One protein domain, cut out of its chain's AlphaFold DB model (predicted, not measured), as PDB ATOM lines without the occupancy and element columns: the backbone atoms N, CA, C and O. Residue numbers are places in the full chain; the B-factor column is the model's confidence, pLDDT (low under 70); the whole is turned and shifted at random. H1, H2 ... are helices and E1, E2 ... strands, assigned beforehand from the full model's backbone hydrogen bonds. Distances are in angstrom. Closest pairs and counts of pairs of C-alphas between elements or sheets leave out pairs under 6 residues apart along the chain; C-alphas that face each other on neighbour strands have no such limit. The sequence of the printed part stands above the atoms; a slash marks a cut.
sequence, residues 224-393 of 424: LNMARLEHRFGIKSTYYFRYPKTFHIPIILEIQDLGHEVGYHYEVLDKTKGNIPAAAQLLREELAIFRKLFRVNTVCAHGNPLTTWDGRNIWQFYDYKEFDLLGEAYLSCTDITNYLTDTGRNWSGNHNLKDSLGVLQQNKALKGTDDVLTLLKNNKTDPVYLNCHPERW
ATOM      1  N   LEU A 224      19.221   4.379 -15.838       78.25
ATOM      2  CA  LEU A 224      19.594   2.968 -15.871       78.25
ATOM      3  C   LEU A 224      20.134   2.511 -17.238       78.25
ATOM      4  O   LEU A 224      21.029   1.674 -17.318       78.25
ATOM      5  N   ASN A 225      19.640   3.102 -18.329       76.00
ATOM      6  CA  ASN A 225      20.085   2.753 -19.679       76.00
ATOM      7  C   ASN A 225      21.559   3.112 -19.917       76.00
ATOM      8  O   ASN A 225      22.257   2.387 -20.627       76.00
ATOM      9  N   MET A 226      22.032   4.212 -19.321       82.62
ATOM     10  CA  MET A 226      23.444   4.593 -19.380       82.62
ATOM     11  C   MET A 226      24.306   3.593 -18.602       82.62
ATOM     12  O   MET A 226      25.285   3.103 -19.158       82.62
ATOM     13  N   ALA A 227      23.882   3.192 -17.399       87.06
ATOM     14  CA  ALA A 227      24.601   2.207 -16.587       87.06
ATOM     15  C   ALA A 227      24.723   0.856 -17.307       87.06
ATOM     16  O   ALA A 227      25.813   0.314 -17.465       87.06
ATOM     17  N   ARG A 228      23.618   0.352 -17.874       84.69
ATOM     18  CA  ARG A 228      23.624  -0.876 -18.689       84.69
ATOM     19  C   ARG A 228      24.578  -0.770 -19.889       84.69
ATOM     20  O   ARG A 228      25.223  -1.749 -20.260       84.69
ATOM     21  N   LEU A 229      24.674   0.399 -20.531       81.88
ATOM     22  CA  LEU A 229      25.602   0.629 -21.644       81.88
ATOM     23  C   LEU A 229      27.063   0.593 -21.181       81.88
ATOM     24  O   LEU A 229      27.857  -0.118 -21.789       81.88
ATOM     25  N   GLU A 230      27.402   1.328 -20.124       87.69
ATOM     26  CA  GLU A 230      28.748   1.369 -19.547       87.69
ATOM     27  C   GLU A 230      29.210  -0.025 -19.108       87.69
ATOM     28  O   GLU A 230      30.293  -0.461 -19.504       87.69
ATOM     29  N   HIS A 231      28.347  -0.766 -18.407       91.94
ATOM     30  CA  HIS A 231      28.602  -2.145 -18.000       91.94
ATOM     31  C   HIS A 231      28.951  -3.050 -19.191       91.94
ATOM     32  O   HIS A 231      29.943  -3.778 -19.147       91.94
ATOM     33  N   ARG A 232      28.198  -2.967 -20.302       88.88
ATOM     34  CA  ARG A 232      28.487  -3.744 -21.526       88.88
ATOM     35  C   ARG A 232      29.862  -3.446 -22.126       88.88
ATOM     36  O   ARG A 232      30.421  -4.311 -22.794       88.88
ATOM     37  N   PHE A 233      30.398  -2.250 -21.902       87.94
ATOM     38  CA  PHE A 233      31.744  -1.863 -22.330       87.94
ATOM     39  C   PHE A 233      32.810  -2.064 -21.241       87.94
ATOM     40  O   PHE A 233      33.959  -1.679 -21.444       87.94
ATOM     41  N   GLY A 234      32.459  -2.669 -20.100       90.50
ATOM     42  CA  GLY A 234      33.372  -2.877 -18.974       90.50
ATOM     43  C   GLY A 234      33.759  -1.587 -18.243       90.50
ATOM     44  O   GLY A 234      34.768  -1.564 -17.538       90.50
ATOM     45  N   ILE A 235      32.989  -0.512 -18.419       88.44
ATOM     46  CA  ILE A 235      33.223   0.785 -17.782       88.44
ATOM     47  C   ILE A 235      32.515   0.791 -16.430       88.44
ATOM     48  O   ILE A 235      31.316   0.528 -16.348       88.44
ATOM     49  N   LYS A 236      33.255   1.118 -15.368       90.31
ATOM     50  CA  LYS A 236      32.688   1.394 -14.046       90.31
ATOM     51  C   LYS A 236      32.622   2.902 -13.838       90.31
ATOM     52  O   LYS A 236      33.582   3.608 -14.130       90.31
ATOM     53  N   SER A 237      31.500   3.351 -13.293       90.69
ATOM     54  CA  SER A 237      31.167   4.762 -13.075       90.69
ATOM     55  C   SER A 237      30.553   4.919 -11.687       90.69
ATOM     56  O   SER A 237      30.107   3.934 -11.094       90.69
ATOM     57  N   THR A 238      30.499   6.150 -11.186       90.12
ATOM     58  CA  THR A 238      29.800   6.493  -9.942       90.12
ATOM     59  C   THR A 238      28.526   7.258 -10.272       90.12
ATOM     60  O   THR A 238      28.572   8.297 -10.929       90.12
ATOM     61  N   TYR A 239      27.384   6.765  -9.795       91.00
ATOM     62  CA  TYR A 239      26.087   7.414  -9.958       91.00
ATOM     63  C   TYR A 239      25.697   8.134  -8.672       91.00
ATOM     64  O   TYR A 239      25.453   7.504  -7.645       91.00
ATOM     65  N   TYR A 240      25.621   9.464  -8.732       88.62
ATOM     66  CA  TYR A 240      25.256  10.293  -7.586       88.62
ATOM     67  C   TYR A 240      23.750  10.581  -7.575       88.62
ATOM     68  O   TYR A 240      23.220  11.206  -8.495       88.62
ATOM     69  N   PHE A 241      23.053  10.165  -6.516       87.94
ATOM     70  CA  PHE A 241      21.603  10.345  -6.377       87.94
ATOM     71  C   PHE A 241      21.260  11.419  -5.342       87.94
ATOM     72  O   PHE A 241      21.872  11.485  -4.282       87.94
ATOM     73  N   ARG A 242      20.236  12.234  -5.609       86.94
ATOM     74  CA  ARG A 242      19.676  13.210  -4.664       86.94
ATOM     75  C   ARG A 242      18.568  12.595  -3.826       86.94
ATOM     76  O   ARG A 242      17.704  11.899  -4.358       86.94
ATOM     77  N   TYR A 243      18.502  12.963  -2.553       84.06
ATOM     78  CA  TYR A 243      17.387  12.599  -1.684       84.06
ATOM     79  C   TYR A 243      16.438  13.780  -1.439       84.06
ATOM     80  O   TYR A 243      16.903  14.899  -1.231       84.06
ATOM     81  N   PRO A 244      15.108  13.577  -1.460       74.69
ATOM     82  CA  PRO A 244      14.406  12.382  -1.950       74.69
ATOM     83  C   PRO A 244      14.296  12.341  -3.488       74.69
ATOM     84  O   PRO A 244      13.785  11.380  -4.052       74.69
ATOM     85  N   LYS A 245      14.755  13.392  -4.180       70.12
ATOM     86  CA  LYS A 245      14.375  13.715  -5.563       70.12
ATOM     87  C   LYS A 245      14.691  12.647  -6.613       70.12
ATOM     88  O   LYS A 245      13.940  12.534  -7.574       70.12
ATOM     89  N   THR A 246      15.796  11.921  -6.479       72.69
ATOM     90  CA  THR A 246      16.183  10.847  -7.407       72.69
ATOM     91  C   THR A 246      16.543   9.559  -6.661       72.69
ATOM     92  O   THR A 246      17.275   8.728  -7.192       72.69
ATOM     93  N   PHE A 247      16.067   9.396  -5.421       77.56
ATOM     94  CA  PHE A 247      16.382   8.256  -4.561       77.56
ATOM     95  C   PHE A 247      15.410   7.093  -4.814       77.56
ATOM     96  O   PHE A 247      14.479   6.848  -4.047       77.56
ATOM     97  N   HIS A 248      15.601   6.399  -5.939       75.44
ATOM     98  CA  HIS A 248      14.748   5.291  -6.380       75.44
ATOM     99  C   HIS A 248      15.434   3.942  -6.150       75.44
ATOM    100  O   HIS A 248      16.271   3.529  -6.946       75.44
ATOM    101  N   ILE A 249      15.056   3.248  -5.074       80.69
ATOM    102  CA  ILE A 249      15.740   2.037  -4.588       80.69
ATOM    103  C   ILE A 249      15.962   0.964  -5.672       80.69
ATOM    104  O   ILE A 249      17.105   0.531  -5.790       80.69
ATOM    105  N   PRO A 250      14.964   0.557  -6.489       72.06
ATOM    106  CA  PRO A 250      15.174  -0.521  -7.461       72.06
ATOM    107  C   PRO A 250      16.221  -0.176  -8.526       72.06
ATOM    108  O   PRO A 250      17.110  -0.969  -8.804       72.06
ATOM    109  N   ILE A 251      16.182   1.057  -9.043       73.50
ATOM    110  CA  ILE A 251      17.150   1.544 -10.038       73.50
ATOM    111  C   ILE A 251      18.559   1.609  -9.437       73.50
ATOM    112  O   ILE A 251      19.531   1.261 -10.098       73.50
ATOM    113  N   ILE A 252      18.680   2.067  -8.188       86.56
ATOM    114  CA  ILE A 252      19.977   2.181  -7.508       86.56
ATOM    115  C   ILE A 252      20.572   0.791  -7.242       86.56
ATOM    116  O   ILE A 252      21.774   0.610  -7.437       86.56
ATOM    117  N   LEU A 253      19.747  -0.185  -6.838       85.75
ATOM    118  CA  LEU A 253      20.168  -1.579  -6.668       85.75
ATOM    119  C   LEU A 253      20.689  -2.159  -7.978       85.75
ATOM    120  O   LEU A 253      21.792  -2.684  -8.001       85.75
ATOM    121  N   GLU A 254      19.961  -1.985  -9.079       83.19
ATOM    122  CA  GLU A 254      20.407  -2.521 -10.364       83.19
ATOM    123  C   GLU A 254      21.707  -1.862 -10.847       83.19
ATOM    124  O   GLU A 254      22.621  -2.538 -11.311       83.19
ATOM    125  N   ILE A 255      21.842  -0.541 -10.690       87.88
ATOM    126  CA  ILE A 255      23.089   0.168 -11.013       87.88
ATOM    127  C   ILE A 255      24.261  -0.373 -10.174       87.88
ATOM    128  O   ILE A 255      25.357  -0.564 -10.704       87.88
ATOM    129  N   GLN A 256      24.033  -0.670  -8.893       93.06
ATOM    130  CA  GLN A 256      25.026  -1.314  -8.031       93.06
ATOM    131  C   GLN A 256      25.355  -2.742  -8.497       93.06
ATOM    132  O   GLN A 256      26.529  -3.108  -8.537       93.06
ATOM    133  N   ASP A 257      24.352  -3.533  -8.882       91.94
ATOM    134  CA  ASP A 257      24.514  -4.919  -9.345       91.94
ATOM    135  C   ASP A 257      25.261  -4.994 -10.688       91.94
ATOM    136  O   ASP A 257      26.041  -5.917 -10.929       91.94
ATOM    137  N   LEU A 258      25.125  -3.962 -11.526       92.56
ATOM    138  CA  LEU A 258      25.944  -3.740 -12.724       92.56
ATOM    139  C   LEU A 258      27.406  -3.360 -12.390       92.56
ATOM    140  O   LEU A 258      28.244  -3.237 -13.286       92.56
ATOM    141  N   GLY A 259      27.753  -3.214 -11.109       93.25
ATOM    142  CA  GLY A 259      29.111  -2.971 -10.626       93.25
ATOM    143  C   GLY A 259      29.525  -1.498 -10.586       93.25
ATOM    144  O   GLY A 259      30.725  -1.221 -10.468       93.25
ATOM    145  N   HIS A 260      28.568  -0.571 -10.691       94.69
ATOM    146  CA  HIS A 260      28.797   0.865 -10.525       94.69
ATOM    147  C   HIS A 260      28.735   1.270  -9.046       94.69
ATOM    148  O   HIS A 260      28.095   0.618  -8.222       94.69
ATOM    149  N   GLU A 261      29.396   2.371  -8.693       94.19
ATOM    150  CA  GLU A 261      29.311   2.930  -7.342       94.19
ATOM    151  C   GLU A 261      28.027   3.757  -7.174       94.19
ATOM    152  O   GLU A 261      27.649   4.537  -8.050       94.19
ATOM    153  N   VAL A 262      27.391   3.634  -6.006       94.94
ATOM    154  CA  VAL A 262      26.286   4.493  -5.571       94.94
ATOM    155  C   VAL A 262      26.838   5.631  -4.710       94.94
ATOM    156  O   VAL A 262      27.284   5.415  -3.582       94.94
ATOM    157  N   GLY A 263      26.781   6.852  -5.233       93.19
ATOM    158  CA  GLY A 263      27.158   8.076  -4.532       93.19
ATOM    159  C   GLY A 263      25.945   8.900  -4.094       93.19
ATOM    160  O   GLY A 263      24.836   8.756  -4.619       93.19
ATOM    161  N   TYR A 264      26.153   9.821  -3.155       94.81
ATOM    162  CA  TYR A 264      25.113  10.760  -2.721       94.81
ATOM    163  C   TYR A 264      25.363  12.173  -3.275       94.81
ATOM    164  O   TYR A 264      26.399  12.793  -3.031       94.81
ATOM    165  N   HIS A 265      24.404  12.680  -4.055       91.50
ATOM    166  CA  HIS A 265      24.393  14.036  -4.611       91.50
ATOM    167  C   HIS A 265      23.705  14.974  -3.616       91.50
ATOM    168  O   HIS A 265      22.476  15.021  -3.541       91.50
ATOM    169  N   TYR A 266      24.479  15.677  -2.795       94.06
ATOM    170  CA  TYR A 266      23.937  16.436  -1.672       94.06
ATOM    171  C   TYR A 266      23.592  17.874  -2.060       94.06
ATOM    172  O   TYR A 266      24.314  18.552  -2.786       94.06
ATOM    173  N   GLU A 267      22.486  18.371  -1.510       93.25
ATOM    174  CA  GLU A 267      22.029  19.762  -1.656       93.25
ATOM    175  C   GLU A 267      21.676  20.372  -0.286       93.25
ATOM    176  O   GLU A 267      20.808  21.232  -0.150       93.25
ATOM    177  N   VAL A 268      22.344  19.890   0.768       95.19
ATOM    178  CA  VAL A 268      22.002  20.203   2.163       95.19
ATOM    179  C   VAL A 268      22.130  21.684   2.500       95.19
ATOM    180  O   VAL A 268      21.270  22.203   3.200       95.19
ATOM    181  N   LEU A 269      23.121  22.397   1.954       93.38
ATOM    182  CA  LEU A 269      23.258  23.838   2.194       93.38
ATOM    183  C   LEU A 269      22.149  24.659   1.540       93.38
ATOM    184  O   LEU A 269      21.717  25.659   2.108       93.38
ATOM    185  N   ASP A 270      21.645  24.229   0.388       89.31
ATOM    186  CA  ASP A 270      20.471  24.861  -0.208       89.31
ATOM    187  C   ASP A 270      19.234  24.620   0.660       89.31
ATOM    188  O   ASP A 270      18.507  25.564   0.982       89.31
ATOM    189  N   LYS A 271      19.030  23.370   1.104       91.19
ATOM    190  CA  LYS A 271      17.912  22.979   1.978       91.19
ATOM    191  C   LYS A 271      17.926  23.728   3.313       91.19
ATOM    192  O   LYS A 271      16.866  24.087   3.818       91.19
ATOM    193  N   THR A 272      19.108  24.011   3.858       95.06
ATOM    194  CA  THR A 272      19.273  24.727   5.134       95.06
ATOM    195  C   THR A 272      19.573  26.215   4.972       95.06
ATOM    196  O   THR A 272      19.883  26.889   5.955       95.06
ATOM    197  N   LYS A 273      19.455  26.754   3.751       91.88
ATOM    198  CA  LYS A 273      19.654  28.178   3.433       91.88
ATOM    199  C   LYS A 273      21.010  28.721   3.911       91.88
ATOM    200  O   LYS A 273      21.084  29.820   4.453       91.88
ATOM    201  N   GLY A 274      22.073  27.943   3.722       91.62
ATOM    202  CA  GLY A 274      23.446  28.313   4.067       91.62
ATOM    203  C   GLY A 274      23.839  28.060   5.527       91.62
ATOM    204  O   GLY A 274      24.976  28.334   5.900       91.62
ATOM    205  N   ASN A 275      22.946  27.522   6.368       96.06
ATOM    206  CA  ASN A 275      23.291  27.176   7.747       96.06
ATOM    207  C   ASN A 275      24.178  25.916   7.781       96.06
ATOM    208  O   ASN A 275      23.694  24.805   7.550       96.06
ATOM    209  N   ILE A 276      25.468  26.108   8.074       95.94
ATOM    210  CA  ILE A 276      26.512  25.072   8.034       95.94
ATOM    211  C   ILE A 276      26.281  23.950   9.068       95.94
ATOM    212  O   ILE A 276      26.241  22.790   8.652       95.94
ATOM    213  N   PRO A 277      26.063  24.218  10.375       96.94
ATOM    214  CA  PRO A 277      25.743  23.158  11.337       96.94
ATOM    215  C   PRO A 277      24.491  22.354  10.974       96.94
ATOM    216  O   PRO A 277      24.513  21.125  11.014       96.94
ATOM    217  N   ALA A 278      23.413  23.027  10.556       97.25
ATOM    218  CA  ALA A 278      22.189  22.346  10.143       97.25
ATOM    219  C   ALA A 278      22.406  21.503   8.876       97.25
ATOM    220  O   ALA A 278      21.869  20.402   8.773       97.25
ATOM    221  N   ALA A 279      23.212  21.989   7.926       96.56
ATOM    222  CA  ALA A 279      23.554  21.247   6.715       96.56
ATOM    223  C   ALA A 279      24.333  19.969   7.046       96.56
ATOM    224  O   ALA A 279      24.041  18.916   6.491       96.56
ATOM    225  N   ALA A 280      25.283  20.048   7.979       97.31
ATOM    226  CA  ALA A 280      26.051  18.899   8.442       97.31
ATOM    227  C   ALA A 280      25.170  17.869   9.160       97.31
ATOM    228  O   ALA A 280      25.342  16.666   8.964       97.31
ATOM    229  N   GLN A 281      24.208  18.318   9.964       97.81
ATOM    230  CA  GLN A 281      23.241  17.419  10.589       97.81
ATOM    231  C   GLN A 281      22.370  16.719   9.534       97.81
ATOM    232  O   GLN A 281      22.289  15.492   9.518       97.81
ATOM    233  N   LEU A 282      21.810  17.479   8.592       97.25
ATOM    234  CA  LEU A 282      20.989  16.932   7.513       97.25
ATOM    235  C   LEU A 282      21.775  15.962   6.617       97.25
ATOM    236  O   LEU A 282      21.239  14.943   6.189       97.25
ATOM    237  N   LEU A 283      23.059  16.235   6.366       97.31
ATOM    238  CA  LEU A 283      23.924  15.339   5.598       97.31
ATOM    239  C   LEU A 283      24.053  13.969   6.275       97.31
ATOM    240  O   LEU A 283      23.974  12.948   5.595       97.31
ATOM    241  N   ARG A 284      24.208  13.931   7.607       97.50
ATOM    242  CA  ARG A 284      24.259  12.674   8.376       97.50
ATOM    243  C   ARG A 284      22.946  11.912   8.286       97.50
ATOM    244  O   ARG A 284      22.962  10.702   8.081       97.50
ATOM    245  N   GLU A 285      21.829  12.616   8.419       97.44
ATOM    246  CA  GLU A 285      20.493  12.023   8.334       97.44
ATOM    247  C   GLU A 285      20.236  11.410   6.953       97.44
ATOM    248  O   GLU A 285      19.815  10.257   6.858       97.44
ATOM    249  N   GLU A 286      20.551  12.134   5.876       96.88
ATOM    250  CA  GLU A 286      20.367  11.633   4.513       96.88
ATOM    251  C   GLU A 286      21.342  10.487   4.192       96.88
ATOM    252  O   GLU A 286      20.913   9.461   3.663       96.88
ATOM    253  N   LEU A 287      22.614  10.569   4.599       97.12
ATOM    254  CA  LEU A 287      23.564   9.452   4.467       97.12
ATOM    255  C   LEU A 287      23.100   8.202   5.222       97.12
ATOM    256  O   LEU A 287      23.220   7.094   4.700       97.12
ATOM    257  N   ALA A 288      22.538   8.359   6.422       97.00
ATOM    258  CA  ALA A 288      21.994   7.242   7.187       97.00
ATOM    259  C   ALA A 288      20.832   6.559   6.452       97.00
ATOM    260  O   ALA A 288      20.678   5.344   6.554       97.00
ATOM    261  N   ILE A 289      20.034   7.302   5.679       94.62
ATOM    262  CA  ILE A 289      18.973   6.732   4.840       94.62
ATOM    263  C   ILE A 289      19.569   5.904   3.698       94.62
ATOM    264  O   ILE A 289      19.153   4.760   3.515       94.62
ATOM    265  N   PHE A 290      20.558   6.435   2.973       93.75
ATOM    266  CA  PHE A 290      21.248   5.686   1.916       93.75
ATOM    267  C   PHE A 290      21.886   4.400   2.453       93.75
ATOM    268  O   PHE A 290      21.703   3.326   1.882       93.75
ATOM    269  N   ARG A 291      22.586   4.497   3.588       95.75
ATOM    270  CA  ARG A 291      23.348   3.394   4.192       95.75
ATOM    271  C   ARG A 291      22.507   2.256   4.754       95.75
ATOM    272  O   ARG A 291      23.056   1.207   5.067       95.75
ATOM    273  N   LYS A 292      21.180   2.408   4.819       94.50
ATOM    274  CA  LYS A 292      20.278   1.274   5.075       94.50
ATOM    275  C   LYS A 292      20.336   0.222   3.967       94.50
ATOM    276  O   LYS A 292      19.999  -0.926   4.227       94.50
ATOM    277  N   LEU A 293      20.694   0.626   2.747       88.81
ATOM    278  CA  LEU A 293      20.585  -0.206   1.547       88.81
ATOM    279  C   LEU A 293      21.868  -0.230   0.712       88.81
ATOM    280  O   LEU A 293      22.122  -1.217   0.029       88.81
ATOM    281  N   PHE A 294      22.671   0.835   0.762       92.81
ATOM    282  CA  PHE A 294      23.802   1.032  -0.141       92.81
ATOM    283  C   PHE A 294      25.055   1.432   0.620       92.81
ATOM    284  O   PHE A 294      25.016   2.266   1.527       92.81
ATOM    285  N   ARG A 295      26.205   0.916   0.192       92.62
ATOM    286  CA  ARG A 295      27.483   1.463   0.638       92.62
ATOM    287  C   ARG A 295      27.749   2.768  -0.111       92.62
ATOM    288  O   ARG A 295      28.058   2.740  -1.295       92.62
ATOM    289  N   VAL A 296      27.668   3.895   0.593       95.50
ATOM    290  CA  VAL A 296      28.010   5.218   0.047       95.50
ATOM    291  C   VAL A 296      29.393   5.622   0.535       95.50
ATOM    292  O   VAL A 296      29.564   5.925   1.718       95.50
ATOM    293  N   ASN A 297      30.364   5.610  -0.380       93.75
ATOM    294  CA  ASN A 297      31.748   5.995  -0.099       93.75
ATOM    295  C   ASN A 297      32.055   7.430  -0.535       93.75
ATOM    296  O   ASN A 297      32.910   8.074   0.065       93.75
ATOM    297  N   THR A 298      31.386   7.932  -1.570       94.62
ATOM    298  CA  THR A 298      31.644   9.259  -2.133       94.62
ATOM    299  C   THR A 298      30.380  10.104  -2.196       94.62
ATOM    300  O   THR A 298      29.249   9.607  -2.284       94.62
ATOM    301  N   VAL A 299      30.576  11.418  -2.141       94.75
ATOM    302  CA  VAL A 299      29.504  12.405  -2.286       94.75
ATOM    303  C   VAL A 299      29.870  13.468  -3.309       94.75
ATOM    304  O   VAL A 299      31.038  13.676  -3.620       94.75
ATOM    305  N   CYS A 300      28.865  14.142  -3.848       90.81
ATOM    306  CA  CYS A 300      29.039  15.187  -4.849       90.81
ATOM    307  C   CYS A 300      28.077  16.338  -4.546       90.81
ATOM    308  O   CYS A 300      26.905  16.093  -4.251       90.81
ATOM    309  N   ALA A 301      28.545  17.583  -4.580       89.38
ATOM    310  CA  ALA A 301      27.680  18.742  -4.377       89.38
ATOM    311  C   ALA A 301      26.712  18.919  -5.554       89.38
ATOM    312  O   ALA A 301      27.104  18.823  -6.716       89.38
ATOM    313  N   HIS A 302      25.454  19.263  -5.286       83.62
ATOM    314  CA  HIS A 302      24.564  19.764  -6.329       83.62
ATOM    315  C   HIS A 302      24.747  21.275  -6.524       83.62
ATOM    316  O   HIS A 302      24.373  22.071  -5.662       83.62
ATOM    317  N   GLY A 303      25.273  21.697  -7.676       79.25
ATOM    318  CA  GLY A 303      25.389  23.108  -8.036       79.25
ATOM    319  C   GLY A 303      24.071  23.732  -8.487       79.25
ATOM    320  O   GLY A 303      23.767  23.800  -9.679       79.25
ATOM    321  N   ASN A 304      23.295  24.272  -7.551       79.31
ATOM    322  CA  ASN A 304      22.096  25.042  -7.871       79.31
ATOM    323  C   ASN A 304      22.448  26.485  -8.277       79.31
ATOM    324  O   ASN A 304      22.897  27.266  -7.435       79.31
ATOM    325  N   PRO A 305      22.235  26.908  -9.535       72.44
ATOM    326  CA  PRO A 305      22.616  28.247  -9.988       72.44
ATOM    327  C   PRO A 305      21.712  29.364  -9.443       72.44
ATOM    328  O   PRO A 305      22.028  30.532  -9.640       72.44
ATOM    329  N   LEU A 306      20.588  29.028  -8.800       77.00
ATOM    330  CA  LEU A 306      19.615  30.000  -8.290       77.00
ATOM    331  C   LEU A 306      19.899  30.451  -6.852       77.00
ATOM    332  O   LEU A 306      19.274  31.396  -6.377       77.00
ATOM    333  N   THR A 307      20.813  29.784  -6.149       80.00
ATOM    334  CA  THR A 307      21.225  30.153  -4.789       80.00
ATOM    335  C   THR A 307      22.605  30.799  -4.813       80.00
ATOM    336  O   THR A 307      23.375  30.626  -5.758       80.00
ATOM    337  N   THR A 308      22.966  31.533  -3.766       82.81
ATOM    338  CA  THR A 308      24.338  32.038  -3.574       82.81
ATOM    339  C   THR A 308      25.253  31.007  -2.915       82.81
ATOM    340  O   THR A 308      26.461  31.206  -2.865       82.81
ATOM    341  N   TRP A 309      24.697  29.903  -2.412       85.12
ATOM    342  CA  TRP A 309      25.431  28.906  -1.641       85.12
ATOM    343  C   TRP A 309      26.184  27.945  -2.552       85.12
ATOM    344  O   TRP A 309      25.661  27.481  -3.566       85.12
ATOM    345  N   ASP A 310      27.421  27.645  -2.181       85.81
ATOM    346  CA  ASP A 310      28.181  26.549  -2.760       85.81
ATOM    347  C   ASP A 310      28.117  25.375  -1.786       85.81
ATOM    348  O   ASP A 310      28.534  25.501  -0.633       85.81
ATOM    349  N   GLY A 311      27.569  24.244  -2.239       84.56
ATOM    350  CA  GLY A 311      27.433  23.040  -1.422       84.56
ATOM    351  C   GLY A 311      28.763  22.592  -0.810       84.56
ATOM    352  O   GLY A 311      28.788  22.117   0.322       84.56
ATOM    353  N   ARG A 312      29.880  22.832  -1.502       89.19
ATOM    354  CA  ARG A 312      31.220  22.428  -1.061       89.19
ATOM    355  C   ARG A 312      31.717  23.220   0.144       89.19
ATOM    356  O   ARG A 312      32.631  22.766   0.826       89.19
ATOM    357  N   ASN A 313      31.110  24.371   0.449       91.19
ATOM    358  CA  ASN A 313      31.516  25.204   1.583       91.19
ATOM    359  C   ASN A 313      31.372  24.484   2.927       91.19
ATOM    360  O   ASN A 313      32.057  24.848   3.876       91.19
ATOM    361  N   ILE A 314      30.533  23.446   3.016       93.50
ATOM    362  CA  ILE A 314      30.431  22.615   4.219       93.50
ATOM    363  C   ILE A 314      31.783  21.995   4.615       93.50
ATOM    364  O   ILE A 314      32.093  21.916   5.802       93.50
ATOM    365  N   TRP A 315      32.626  21.655   3.636       94.06
ATOM    366  CA  TRP A 315      33.923  21.001   3.845       94.06
ATOM    367  C   TRP A 315      35.038  21.949   4.285       94.06
ATOM    368  O   TRP A 315      36.138  21.511   4.596       94.06
ATOM    369  N   GLN A 316      34.767  23.253   4.342       93.06
ATOM    370  CA  GLN A 316      35.675  24.211   4.983       93.06
ATOM    371  C   GLN A 316      35.582  24.139   6.515       93.06
ATOM    372  O   GLN A 316      36.466  24.640   7.205       93.06
ATOM    373  N   PHE A 317      34.510  23.535   7.041       94.94
ATOM    374  CA  PHE A 317      34.214  23.465   8.475       94.94
ATOM    375  C   PHE A 317      34.227  22.041   9.037       94.94
ATOM    376  O   PHE A 317      34.322  21.887  10.250       94.94
ATOM    377  N   TYR A 318      34.122  21.020   8.183       94.81
ATOM    378  CA  TYR A 318      34.138  19.611   8.576       94.81
ATOM    379  C   TYR A 318      34.983  18.785   7.606       94.81
ATOM    380  O   TYR A 318      34.983  19.067   6.407       94.81
ATOM    381  N   ASP A 319      35.620  17.721   8.094       93.38
ATOM    382  CA  ASP A 319      36.237  16.710   7.232       93.38
ATOM    383  C   ASP A 319      35.172  15.688   6.794       93.38
ATOM    384  O   ASP A 319      34.436  15.139   7.616       93.38
ATOM    385  N   TYR A 320      35.075  15.393   5.493       93.06
ATOM    386  CA  TYR A 320      34.154  14.373   4.974       93.06
ATOM    387  C   TYR A 320      34.417  12.980   5.567       93.06
ATOM    388  O   TYR A 320      33.483  12.183   5.680       93.06
ATOM    389  N   LYS A 321      35.636  12.701   6.044       92.50
ATOM    390  CA  LYS A 321      35.956  11.463   6.774       92.50
ATOM    391  C   LYS A 321      35.165  11.318   8.072       92.50
ATOM    392  O   LYS A 321      34.834  10.197   8.447       92.50
ATOM    393  N   GLU A 322      34.779  12.418   8.722       94.50
ATOM    394  CA  GLU A 322      33.904  12.395   9.909       94.50
ATOM    395  C   GLU A 322      32.501  11.852   9.596       94.50
ATOM    396  O   GLU A 322      31.748  11.482  10.498       94.50
ATOM    397  N   PHE A 323      32.136  11.805   8.315       95.62
ATOM    398  CA  PHE A 323      30.874  11.271   7.821       95.62
ATOM    399  C   PHE A 323      31.036   9.866   7.230       95.62
ATOM    400  O   PHE A 323      30.095   9.373   6.605       95.62
ATOM    401  N   ASP A 324      32.187   9.209   7.427       95.00
ATOM    402  CA  ASP A 324      32.531   7.901   6.849       95.00
ATOM    403  C   ASP A 324      32.532   7.923   5.306       95.00
ATOM    404  O   ASP A 324      32.004   7.041   4.629       95.00
ATOM    405  N   LEU A 325      33.057   9.008   4.734       96.00
ATOM    406  CA  LEU A 325      33.220   9.179   3.292       96.00
ATOM    407  C   LEU A 325      34.702   9.118   2.922       96.00
ATOM    408  O   LEU A 325      35.553   9.689   3.602       96.00
ATOM    409  N   LEU A 326      35.001   8.451   1.810       93.81
ATOM    410  CA  LEU A 326      36.335   8.396   1.218       93.81
ATOM    411  C   LEU A 326      36.700   9.699   0.504       93.81
ATOM    412  O   LEU A 326      37.881  10.028   0.425       93.81
ATOM    413  N   GLY A 327      35.710  10.430  -0.011       91.19
ATOM    414  CA  GLY A 327      35.962  11.672  -0.725       91.19
ATOM    415  C   GLY A 327      34.716  12.398  -1.214       91.19
ATOM    416  O   GLY A 327      33.595  11.881  -1.197       91.19
ATOM    417  N   GLU A 328      34.955  13.614  -1.688       91.25
ATOM    418  CA  GLU A 328      33.996  14.448  -2.401       91.25
ATOM    419  C   GLU A 328      34.445  14.607  -3.854       91.25
ATOM    420  O   GLU A 328      35.608  14.916  -4.117       91.25
ATOM    421  N   ALA A 329      33.527  14.373  -4.791       84.81
ATOM    422  CA  ALA A 329      33.806  14.238  -6.218       84.81
ATOM    423  C   ALA A 329      34.630  15.394  -6.804       84.81
ATOM    424  O   ALA A 329      35.487  15.161  -7.659       84.81
ATOM    425  N   TYR A 330      34.402  16.623  -6.334       78.88
ATOM    426  CA  TYR A 330      35.106  17.805  -6.808       78.88
ATOM    427  C   TYR A 330      36.385  18.122  -6.037       78.88
ATOM    428  O   TYR A 330      37.309  18.699  -6.603       78.88
ATOM    429  N   LEU A 331      36.441  17.789  -4.748       83.50
ATOM    430  CA  LEU A 331      37.580  18.136  -3.890       83.50
ATOM    431  C   LEU A 331      38.664  17.054  -3.851       83.50
ATOM    432  O   LEU A 331      39.815  17.356  -3.558       83.50
ATOM    433  N   SER A 332      38.305  15.796  -4.105       83.81
ATOM    434  CA  SER A 332      39.204  14.643  -3.935       83.81
ATOM    435  C   SER A 332      39.942  14.238  -5.214       83.81
ATOM    436  O   SER A 332      40.913  13.493  -5.146       83.81
ATOM    437  N   CYS A 333      39.521  14.735  -6.378       73.38
ATOM    438  CA  CYS A 333      40.083  14.363  -7.680       73.38
ATOM    439  C   CYS A 333      41.166  15.349  -8.166       73.38
ATOM    440  O   CYS A 333      41.079  15.859  -9.281       73.38
ATOM    441  N   THR A 334      42.171  15.650  -7.337       71.88
ATOM    442  CA  THR A 334      43.172  16.706  -7.612       71.88
ATOM    443  C   THR A 334      44.192  16.360  -8.697       71.88
ATOM    444  O   THR A 334      44.758  17.259  -9.315       71.88
ATOM    445  N   ASP A 335      44.413  15.071  -8.952       71.50
ATOM    446  CA  ASP A 335      45.466  14.594  -9.861       71.50
ATOM    447  C   ASP A 335      44.987  14.452 -11.317       71.50
ATOM    448  O   ASP A 335      45.730  14.009 -12.194       71.50
ATOM    449  N   ILE A 336      43.733  14.820 -11.601       69.12
ATOM    450  CA  ILE A 336      43.128  14.650 -12.921       69.12
ATOM    451  C   ILE A 336      43.321  15.903 -13.761       69.12
ATOM    452  O   ILE A 336      42.741  16.942 -13.494       69.12
ATOM    453  N   THR A 337      44.079  15.787 -14.848       66.25
ATOM    454  CA  THR A 337      44.423  16.922 -15.717       66.25
ATOM    455  C   THR A 337      43.327  17.305 -16.712       66.25
ATOM    456  O   THR A 337      43.337  18.423 -17.230       66.25
ATOM    457  N   ASN A 338      42.373  16.407 -16.974       70.25
ATOM    458  CA  ASN A 338      41.303  16.597 -17.951       70.25
ATOM    459  C   ASN A 338      39.926  16.369 -17.311       70.25
ATOM    460  O   ASN A 338      39.415  15.249 -17.310       70.25
ATOM    461  N   TYR A 339      39.308  17.436 -16.794       74.25
ATOM    462  CA  TYR A 339      37.907  17.416 -16.367       74.25
ATOM    463  C   TYR A 339      36.988  17.865 -17.497       74.25
ATOM    464  O   TYR A 339      37.068  18.997 -17.980       74.25
ATOM    465  N   LEU A 340      36.087  16.975 -17.894       77.50
ATOM    466  CA  LEU A 340      35.160  17.164 -18.994       77.50
ATOM    467  C   LEU A 340      33.735  17.008 -18.472       77.50
ATOM    468  O   LEU A 340      33.406  16.030 -17.809       77.50
ATOM    469  N   THR A 341      32.866  17.962 -18.790       76.25
ATOM    470  CA  THR A 341      31.440  17.884 -18.457       76.25
ATOM    471  C   THR A 341      30.602  18.182 -19.682       76.25
ATOM    472  O   THR A 341      30.938  19.097 -20.416       76.25
ATOM    473  N   ASP A 342      29.493  17.473 -19.871       75.06
ATOM    474  CA  ASP A 342      28.517  17.724 -20.943       75.06
ATOM    475  C   ASP A 342      27.531  18.875 -20.619       75.06
ATOM    476  O   ASP A 342      26.533  19.105 -21.323       75.06
ATOM    477  N   THR A 343      27.801  19.629 -19.549       72.25
ATOM    478  CA  THR A 343      26.987  20.765 -19.113       72.25
ATOM    479  C   THR A 343      26.874  21.824 -20.211       72.25
ATOM    480  O   THR A 343      27.847  22.439 -20.650       72.25
ATOM    481  N   GLY A 344      25.640  22.086 -20.638       66.88
ATOM    482  CA  GLY A 344      25.338  23.004 -21.732       66.88
ATOM    483  C   GLY A 344      25.748  22.478 -23.111       66.88
ATOM    484  O   GLY A 344      25.988  23.300 -23.993       66.88
ATOM    485  N   ARG A 345      25.856  21.151 -23.295       71.31
ATOM    486  CA  ARG A 345      26.168  20.471 -24.574       71.31
ATOM    487  C   ARG A 345      27.489  20.869 -25.213       71.31
ATOM    488  O   ARG A 345      27.614  21.008 -26.424       71.31
ATOM    489  N   ASN A 346      28.477  21.072 -24.373       75.69
ATOM    490  CA  ASN A 346      29.849  21.303 -24.774       75.69
ATOM    491  C   ASN A 346      30.728  20.679 -23.705       75.69
ATOM    492  O   ASN A 346      30.283  20.583 -22.568       75.69
ATOM    493  N   TRP A 347      31.961  20.351 -24.058       76.69
ATOM    494  CA  TRP A 347      32.930  19.770 -23.129       76.69
ATOM    495  C   TRP A 347      33.908  20.803 -22.553       76.69
ATOM    496  O   TRP A 347      34.726  20.490 -21.695       76.69
ATOM    497  N   SER A 348      33.771  22.063 -22.981       70.62
ATOM    498  CA  SER A 348      34.657  23.176 -22.631       70.62
ATOM    499  C   SER A 348      34.407  23.762 -21.240       70.62
ATOM    500  O   SER A 348      35.157  24.632 -20.806       70.62
ATOM    501  N   GLY A 349      33.316  23.359 -20.578       65.69
ATOM    502  CA  GLY A 349      32.929  23.835 -19.246       65.69
ATOM    503  C   GLY A 349      32.360  25.261 -19.190       65.69
ATOM    504  O   GLY A 349      31.955  25.713 -18.124       65.69
ATOM    505  N   ASN A 350      32.221  25.957 -20.325       66.38
ATOM    506  CA  ASN A 350      31.801  27.369 -20.388       66.38
ATOM    507  C   ASN A 350      30.426  27.679 -19.759       66.38
ATOM    508  O   ASN A 350      30.183  28.809 -19.331       66.38
ATOM    509  N   HIS A 351      29.528  26.690 -19.704       62.31
ATOM    510  CA  HIS A 351      28.172  26.818 -19.143       62.31
ATOM    511  C   HIS A 351      28.036  26.232 -17.730       62.31
ATOM    512  O   HIS A 351      26.925  26.113 -17.192       62.31
ATOM    513  N   ASN A 352      29.158  25.836 -17.139       60.25
ATOM    514  CA  ASN A 352      29.226  25.346 -15.781       60.25
ATOM    515  C   ASN A 352      29.512  26.514 -14.826       60.25
ATOM    516  O   ASN A 352      30.468  27.258 -15.021       60.25
ATOM    517  N   LEU A 353      28.637  26.707 -13.838       60.53
ATOM    518  CA  LEU A 353      28.720  27.828 -12.896       60.53
ATOM    519  C   LEU A 353      29.270  27.404 -11.528       60.53
ATOM    520  O   LEU A 353      29.959  28.200 -10.900       60.53
ATOM    521  N   LYS A 354      28.967  26.182 -11.070       62.31
ATOM    522  CA  LYS A 354      29.266  25.720  -9.703       62.31
ATOM    523  C   LYS A 354      29.899  24.323  -9.628       62.31
ATOM    524  O   LYS A 354      30.588  24.034  -8.659       62.31
ATOM    525  N   ASP A 355      29.744  23.494 -10.656       56.44
ATOM    526  CA  ASP A 355      30.128  22.076 -10.646       56.44
ATOM    527  C   ASP A 355      31.549  21.857 -11.220       56.44
ATOM    528  O   ASP A 355      31.727  21.116 -12.194       56.44
ATOM    529  N   SER A 356      32.570  22.559 -10.710       64.38
ATOM    530  CA  SER A 356      33.945  22.549 -11.259       64.38
ATOM    531  C   SER A 356      35.008  22.031 -10.280       64.38
ATOM    532  O   SER A 356      34.890  22.246  -9.079       64.38
ATOM    533  N   LEU A 357      36.104  21.448 -10.788       61.00
ATOM    534  CA  LEU A 357      37.303  21.079 -10.000       61.00
ATOM    535  C   LEU A 357      38.205  22.280  -9.621       61.00
ATOM    536  O   LEU A 357      39.372  22.110  -9.291       61.00
ATOM    537  N   GLY A 358      37.693  23.517  -9.667       58.41
ATOM    538  CA  GLY A 358      38.478  24.734  -9.422       58.41
ATOM    539  C   GLY A 358      38.973  25.443 -10.694       58.41
ATOM    540  O   GLY A 358      38.453  25.226 -11.787       58.41
ATOM    541  N   VAL A 359      39.918  26.383 -10.528       46.03
ATOM    542  CA  VAL A 359      40.354  27.373 -11.549       46.03
ATOM    543  C   VAL A 359      41.300  26.784 -12.607       46.03
ATOM    544  O   VAL A 359      41.479  27.362 -13.679       46.03
ATOM    545  N   LEU A 360      41.884  25.620 -12.346       48.53
ATOM    546  CA  LEU A 360      42.804  24.941 -13.254       48.53
ATOM    547  C   LEU A 360      42.092  23.720 -13.856       48.53
ATOM    548  O   LEU A 360      41.344  23.054 -13.156       48.53
ATOM    549  N   GLN A 361      42.343  23.438 -15.141       53.56
ATOM    550  CA  GLN A 361      41.968  22.198 -15.863       53.56
ATOM    551  C   GLN A 361      40.588  22.123 -16.549       53.56
ATOM    552  O   GLN A 361      39.997  21.050 -16.653       53.56
ATOM    553  N   GLN A 362      40.100  23.217 -17.147       55.94
ATOM    554  CA  GLN A 362      39.125  23.098 -18.246       55.94
ATOM    555  C   GLN A 362      39.809  23.346 -19.587       55.94
ATOM    556  O   GLN A 362      40.215  24.471 -19.900       55.94
ATOM    557  N   ASN A 363      39.929  22.297 -20.401       62.66
ATOM    558  CA  ASN A 363      40.440  22.428 -21.756       62.66
ATOM    559  C   ASN A 363      39.372  23.083 -22.650       62.66
ATOM    560  O   ASN A 363      38.506  22.422 -23.227       62.66
ATOM    561  N   LYS A 364      39.445  24.413 -22.773       65.88
ATOM    562  CA  LYS A 364      38.505  25.229 -23.562       65.88
ATOM    563  C   LYS A 364      38.474  24.877 -25.056       65.88
ATOM    564  O   LYS A 364      37.573  25.345 -25.755       65.88
ATOM    565  N   ALA A 365      39.435  24.093 -25.550       68.31
ATOM    566  CA  ALA A 365      39.485  23.667 -26.944       68.31
ATOM    567  C   ALA A 365      38.459  22.567 -27.277       68.31
ATOM    568  O   ALA A 365      38.105  22.423 -28.442       68.31
ATOM    569  N   LEU A 366      37.950  21.831 -26.281       74.62
ATOM    570  CA  LEU A 366      37.055  20.687 -26.490       74.62
ATOM    571  C   LEU A 366      35.596  21.153 -26.528       74.62
ATOM    572  O   LEU A 366      34.941  21.306 -25.497       74.62
ATOM    573  N   LYS A 367      35.074  21.435 -27.722       77.19
ATOM    574  CA  LYS A 367      33.726  21.995 -27.894       77.19
ATOM    575  C   LYS A 367      32.691  20.902 -28.121       77.19
ATOM    576  O   LYS A 367      31.615  20.974 -27.532       77.19
ATOM    577  N   GLY A 368      33.013  19.908 -28.942       82.19
ATOM    578  CA  GLY A 368      32.126  18.815 -29.336       82.19
ATOM    579  C   GLY A 368      32.595  17.442 -28.859       82.19
ATOM    580  O   GLY A 368      33.713  17.266 -28.384       82.19
ATOM    581  N   THR A 369      31.716  16.449 -28.990       82.06
ATOM    582  CA  THR A 369      32.024  15.052 -28.637       82.06
ATOM    583  C   THR A 369      33.139  14.474 -29.510       82.06
ATOM    584  O   THR A 369      33.947  13.700 -29.011       82.06
ATOM    585  N   ASP A 370      33.250  14.897 -30.773       83.44
ATOM    586  CA  ASP A 370      34.339  14.469 -31.662       83.44
ATOM    587  C   ASP A 370      35.715  14.948 -31.178       83.44
ATOM    588  O   ASP A 370      36.702  14.218 -31.302       83.44
ATOM    589  N   ASP A 371      35.782  16.126 -30.547       83.69
ATOM    590  CA  ASP A 371      37.013  16.632 -29.935       83.69
ATOM    591  C   ASP A 371      37.427  15.740 -28.757       83.69
ATOM    592  O   ASP A 371      38.598  15.388 -28.615       83.69
ATOM    593  N   VAL A 372      36.457  15.311 -27.941       82.81
ATOM    594  CA  VAL A 372      36.686  14.381 -26.824       82.81
ATOM    595  C   VAL A 372      37.115  13.009 -27.332       82.81
ATOM    596  O   VAL A 372      38.076  12.444 -26.818       82.81
ATOM    597  N   LEU A 373      36.471  12.480 -28.374       85.19
ATOM    598  CA  LEU A 373      36.871  11.213 -28.992       85.19
ATOM    599  C   LEU A 373      38.296  11.283 -29.546       85.19
ATOM    600  O   LEU A 373      39.058  10.326 -29.412       85.19
ATOM    601  N   THR A 374      38.664  12.410 -30.154       85.62
ATOM    602  CA  THR A 374      40.017  12.650 -30.663       85.62
ATOM    603  C   THR A 374      41.026  12.715 -29.520       85.62
ATOM    604  O   THR A 374      42.060  12.052 -29.585       85.62
ATOM    605  N   LEU A 375      40.705  13.435 -28.439       82.50
ATOM    606  CA  LEU A 375      41.527  13.492 -27.229       82.50
ATOM    607  C   LEU A 375      41.756  12.092 -26.644       82.50
ATOM    608  O   LEU A 375      42.902  11.707 -26.449       82.50
ATOM    609  N   LEU A 376      40.690  11.317 -26.420       82.19
ATOM    610  CA  LEU A 376      40.766   9.980 -25.820       82.19
ATOM    611  C   LEU A 376      41.547   8.984 -26.692       82.19
ATOM    612  O   LEU A 376      42.231   8.104 -26.176       82.19
ATOM    613  N   LYS A 377      41.473   9.116 -28.022       83.38
ATOM    614  CA  LYS A 377      42.256   8.282 -28.949       83.38
ATOM    615  C   LYS A 377      43.747   8.623 -28.927       83.38
ATOM    616  O   LYS A 377      44.564   7.711 -29.070       83.38
ATOM    617  N   ASN A 378      44.082   9.903 -28.759       81.44
ATOM    618  CA  ASN A 378      45.450  10.414 -28.859       81.44
ATOM    619  C   ASN A 378      46.201  10.408 -27.516       81.44
ATOM    620  O   ASN A 378      47.398  10.143 -27.504       81.44
ATOM    621  N   ASN A 379      45.511  10.636 -26.396       69.00
ATOM    622  CA  ASN A 379      46.075  10.658 -25.044       69.00
ATOM    623  C   ASN A 379      45.594   9.446 -24.243       69.00
ATOM    624  O   ASN A 379      44.662   9.535 -23.449       69.00
ATOM    625  N   LYS A 380      46.237   8.293 -24.454       62.38
ATOM    626  CA  LYS A 380      45.857   7.028 -23.796       62.38
ATOM    627  C   LYS A 380      46.312   6.901 -22.336       62.38
ATOM    628  O   LYS A 380      45.929   5.936 -21.684       62.38
ATOM    629  N   THR A 381      47.164   7.803 -21.851       59.09
ATOM    630  CA  THR A 381      47.864   7.656 -20.561       59.09
ATOM    631  C   THR A 381      47.378   8.598 -19.468       59.09
ATOM    632  O   THR A 381      47.597   8.304 -18.297       59.09
ATOM    633  N   ASP A 382      46.716   9.701 -19.821       69.19
ATOM    634  CA  ASP A 382      46.272  10.688 -18.838       69.19
ATOM    635  C   ASP A 382      44.876  10.324 -18.311       69.19
ATOM    636  O   ASP A 382      43.975  10.050 -19.110       69.19
ATOM    637  N   PRO A 383      44.651  10.344 -16.985       72.50
ATOM    638  CA  PRO A 383      43.321  10.144 -16.435       72.50
ATOM    639  C   PRO A 383      42.390  11.281 -16.880       72.50
ATOM    640  O   PRO A 383      42.747  12.461 -16.843       72.50
ATOM    641  N   VAL A 384      41.176  10.917 -17.297       78.06
ATOM    642  CA  VAL A 384      40.115  11.850 -17.693       78.06
ATOM    643  C   VAL A 384      38.935  11.670 -16.749       78.06
ATOM    644  O   VAL A 384      38.463  10.551 -16.554       78.06
ATOM    645  N   TYR A 385      38.428  12.770 -16.194       77.50
ATOM    646  CA  TYR A 385      37.185  12.777 -15.427       77.50
ATOM    647  C   TYR A 385      36.044  13.203 -16.348       77.50
ATOM    648  O   TYR A 385      36.023  14.339 -16.825       77.50
ATOM    649  N   LEU A 386      35.074  12.315 -16.564       79.56
ATOM    650  CA  LEU A 386      33.860  12.596 -17.328       79.56
ATOM    651  C   LEU A 386      32.675  12.793 -16.379       79.56
ATOM    652  O   LEU A 386      32.231  11.860 -15.718       79.56
ATOM    653  N   ASN A 387      32.140  14.009 -16.335       79.38
ATOM    654  CA  ASN A 387      30.876  14.319 -15.677       79.38
ATOM    655  C   ASN A 387      29.749  14.364 -16.723       79.38
ATOM    656  O   ASN A 387      29.615  15.348 -17.460       79.38
ATOM    657  N   CYS A 388      28.954  13.295 -16.774       77.44
ATOM    658  CA  CYS A 388      27.881  13.099 -17.746       77.44
ATOM    659  C   CYS A 388      26.503  13.166 -17.080       77.44
ATOM    660  O   CYS A 388      26.301  12.636 -15.990       77.44
ATOM    661  N   HIS A 389      25.531  13.756 -17.774       77.81
ATOM    662  CA  HIS A 389      24.141  13.828 -17.322       77.81
ATOM    663  C   HIS A 389      23.260  12.892 -18.171       77.81
ATOM    664  O   HIS A 389      22.961  13.231 -19.325       77.81
ATOM    665  N   PRO A 390      22.811  11.730 -17.650       73.81
ATOM    666  CA  PRO A 390      22.103  10.717 -18.439       73.81
ATOM    667  C   PRO A 390      20.896  11.254 -19.220       73.81
ATOM    668  O   PRO A 390      20.675  10.892 -20.373       73.81
ATOM    669  N   GLU A 391      20.151  12.203 -18.652       67.56
ATOM    670  CA  GLU A 391      18.968  12.815 -19.261       67.56
ATOM    671  C   GLU A 391      19.253  13.723 -20.473       67.56
ATOM    672  O   GLU A 391      18.317  14.284 -21.060       67.56
ATOM    673  N   ARG A 392      20.527  13.949 -20.819       70.50
ATOM    674  CA  ARG A 392      20.948  14.730 -21.996       70.50
ATOM    675  C   ARG A 392      21.219  13.861 -23.221       70.50
ATOM    676  O   ARG A 392      21.163  14.382 -24.341       70.50
ATOM    677  N   TRP A 393      21.453  12.568 -23.016       69.62
ATOM    678  CA  TRP A 393      21.841  11.599 -24.039       69.62
ATOM    679  C   TRP A 393      20.643  10.739 -24.445       69.62
ATOM    680  O   TRP A 393      20.574   9.547 -24.165       69.62
TER     681      TRP A 393
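AT A GLANCE: This is residues 224 to 393 of the 424 residues of an uncharacterized protein of Clostridia bacterium (UniProt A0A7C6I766). Two lobes of unequal size lie side by side: the larger is a small parallel sheet, E1 E2 E3, with H2 and the long H4 packed on it, H1 beside H2, and H3 and H5 near the far end of H4. The smaller lobe is a pair of parallel strands, E4 and E5, with H7 and the long loop of residues 342 to 368. The printed part has 170 residues with seven named helices and five named strands, in the order H1 E1 H2 E2 H3 H4 E3 H5 H6 E4 H7 E5. The class is mixed, helices and strands, with 79 residues, under half, in named elements. The whole is compact, with a radius of gyration of the C-alphas of 16.3 A and spans of 46 by 35 by 27 A.

IN THESE COORDINATES: In the larger sheet, E1 is residues 238 to 241, E2 residues 261 to 266, 15.6 A long, and E3 residues 298 to 301. H4, residues 276 to 290, is 21.0 A long, from C-alpha 276 at (26.512, 25.072, 8.034). H1, residues 224 to 232, begins at C-alpha 224 at (19.594, 2.968, -15.871). H2 is residues 249 to 257, H3 268 to 271, H5 311 to 316 and H6 320 to 323. E4, residues 338 to 341, pairs with E5, residues 384 to 387, which ends at C-alpha 387 at (30.876, 14.319, -15.677). H7, residues 369 to 378, is 14.2 A long.

HOW THE PARTS SIT: E2 is the inner strand, parallel to both neighbours: N 239 and O 261 are 2.8 A apart, N 266 and O 300 2.9 A. H2 is on the sheet over E2, at a height of 9.4 A; its closest C-alphas to E2 are Gln 256 and Val 262, 6.4 A. H4 is on it too, at 8.9 A; the C-alphas of Tyr 266 and Leu 283 are closest, 7.4 A. H1 touches H2 at Ala 227 and Ile 255, whose C-alphas are 6.1 A apart, with a shallow tilt of 8 degrees, the same way. H3 touches H4, closest at the C-alphas of Val 268 and Ala 279, 4.9 A. H5 only grazes the sheet, with residues 311 to 314. H6 is close to H4 but not clearly touching, the C-alphas of Arg 284 and Phe 323 being 6.8 A apart. E4 and E5 are parallel, with N 385 and O 338 2.9 A apart; both are apart from E1, E2 and E3. E1, H2, E2, then E2, H3, H4, E3, and E4, H7, E5 are strand-helix-strand units, parallel neighbour strands with helices between, each with a right-handed crossover. Each O i to N i+4 pair is within hydrogen-bond range in H1, H2, H4 and H7; H5 has 0 of 2, with 3 of 3 O i to N i+3 pairs in range, and H3 and H6 are too short for an i+4 pair.

THE WHOLE: The farthest C-alphas, Ala 278 and Asn 378, are 47.0 A apart. The printed part has no cut. The links H6 to E4 and E4 to H7 are long. Mean pLDDT of the printed part is 82.8; residues under 70 include 349 to 365 and 379 to 382.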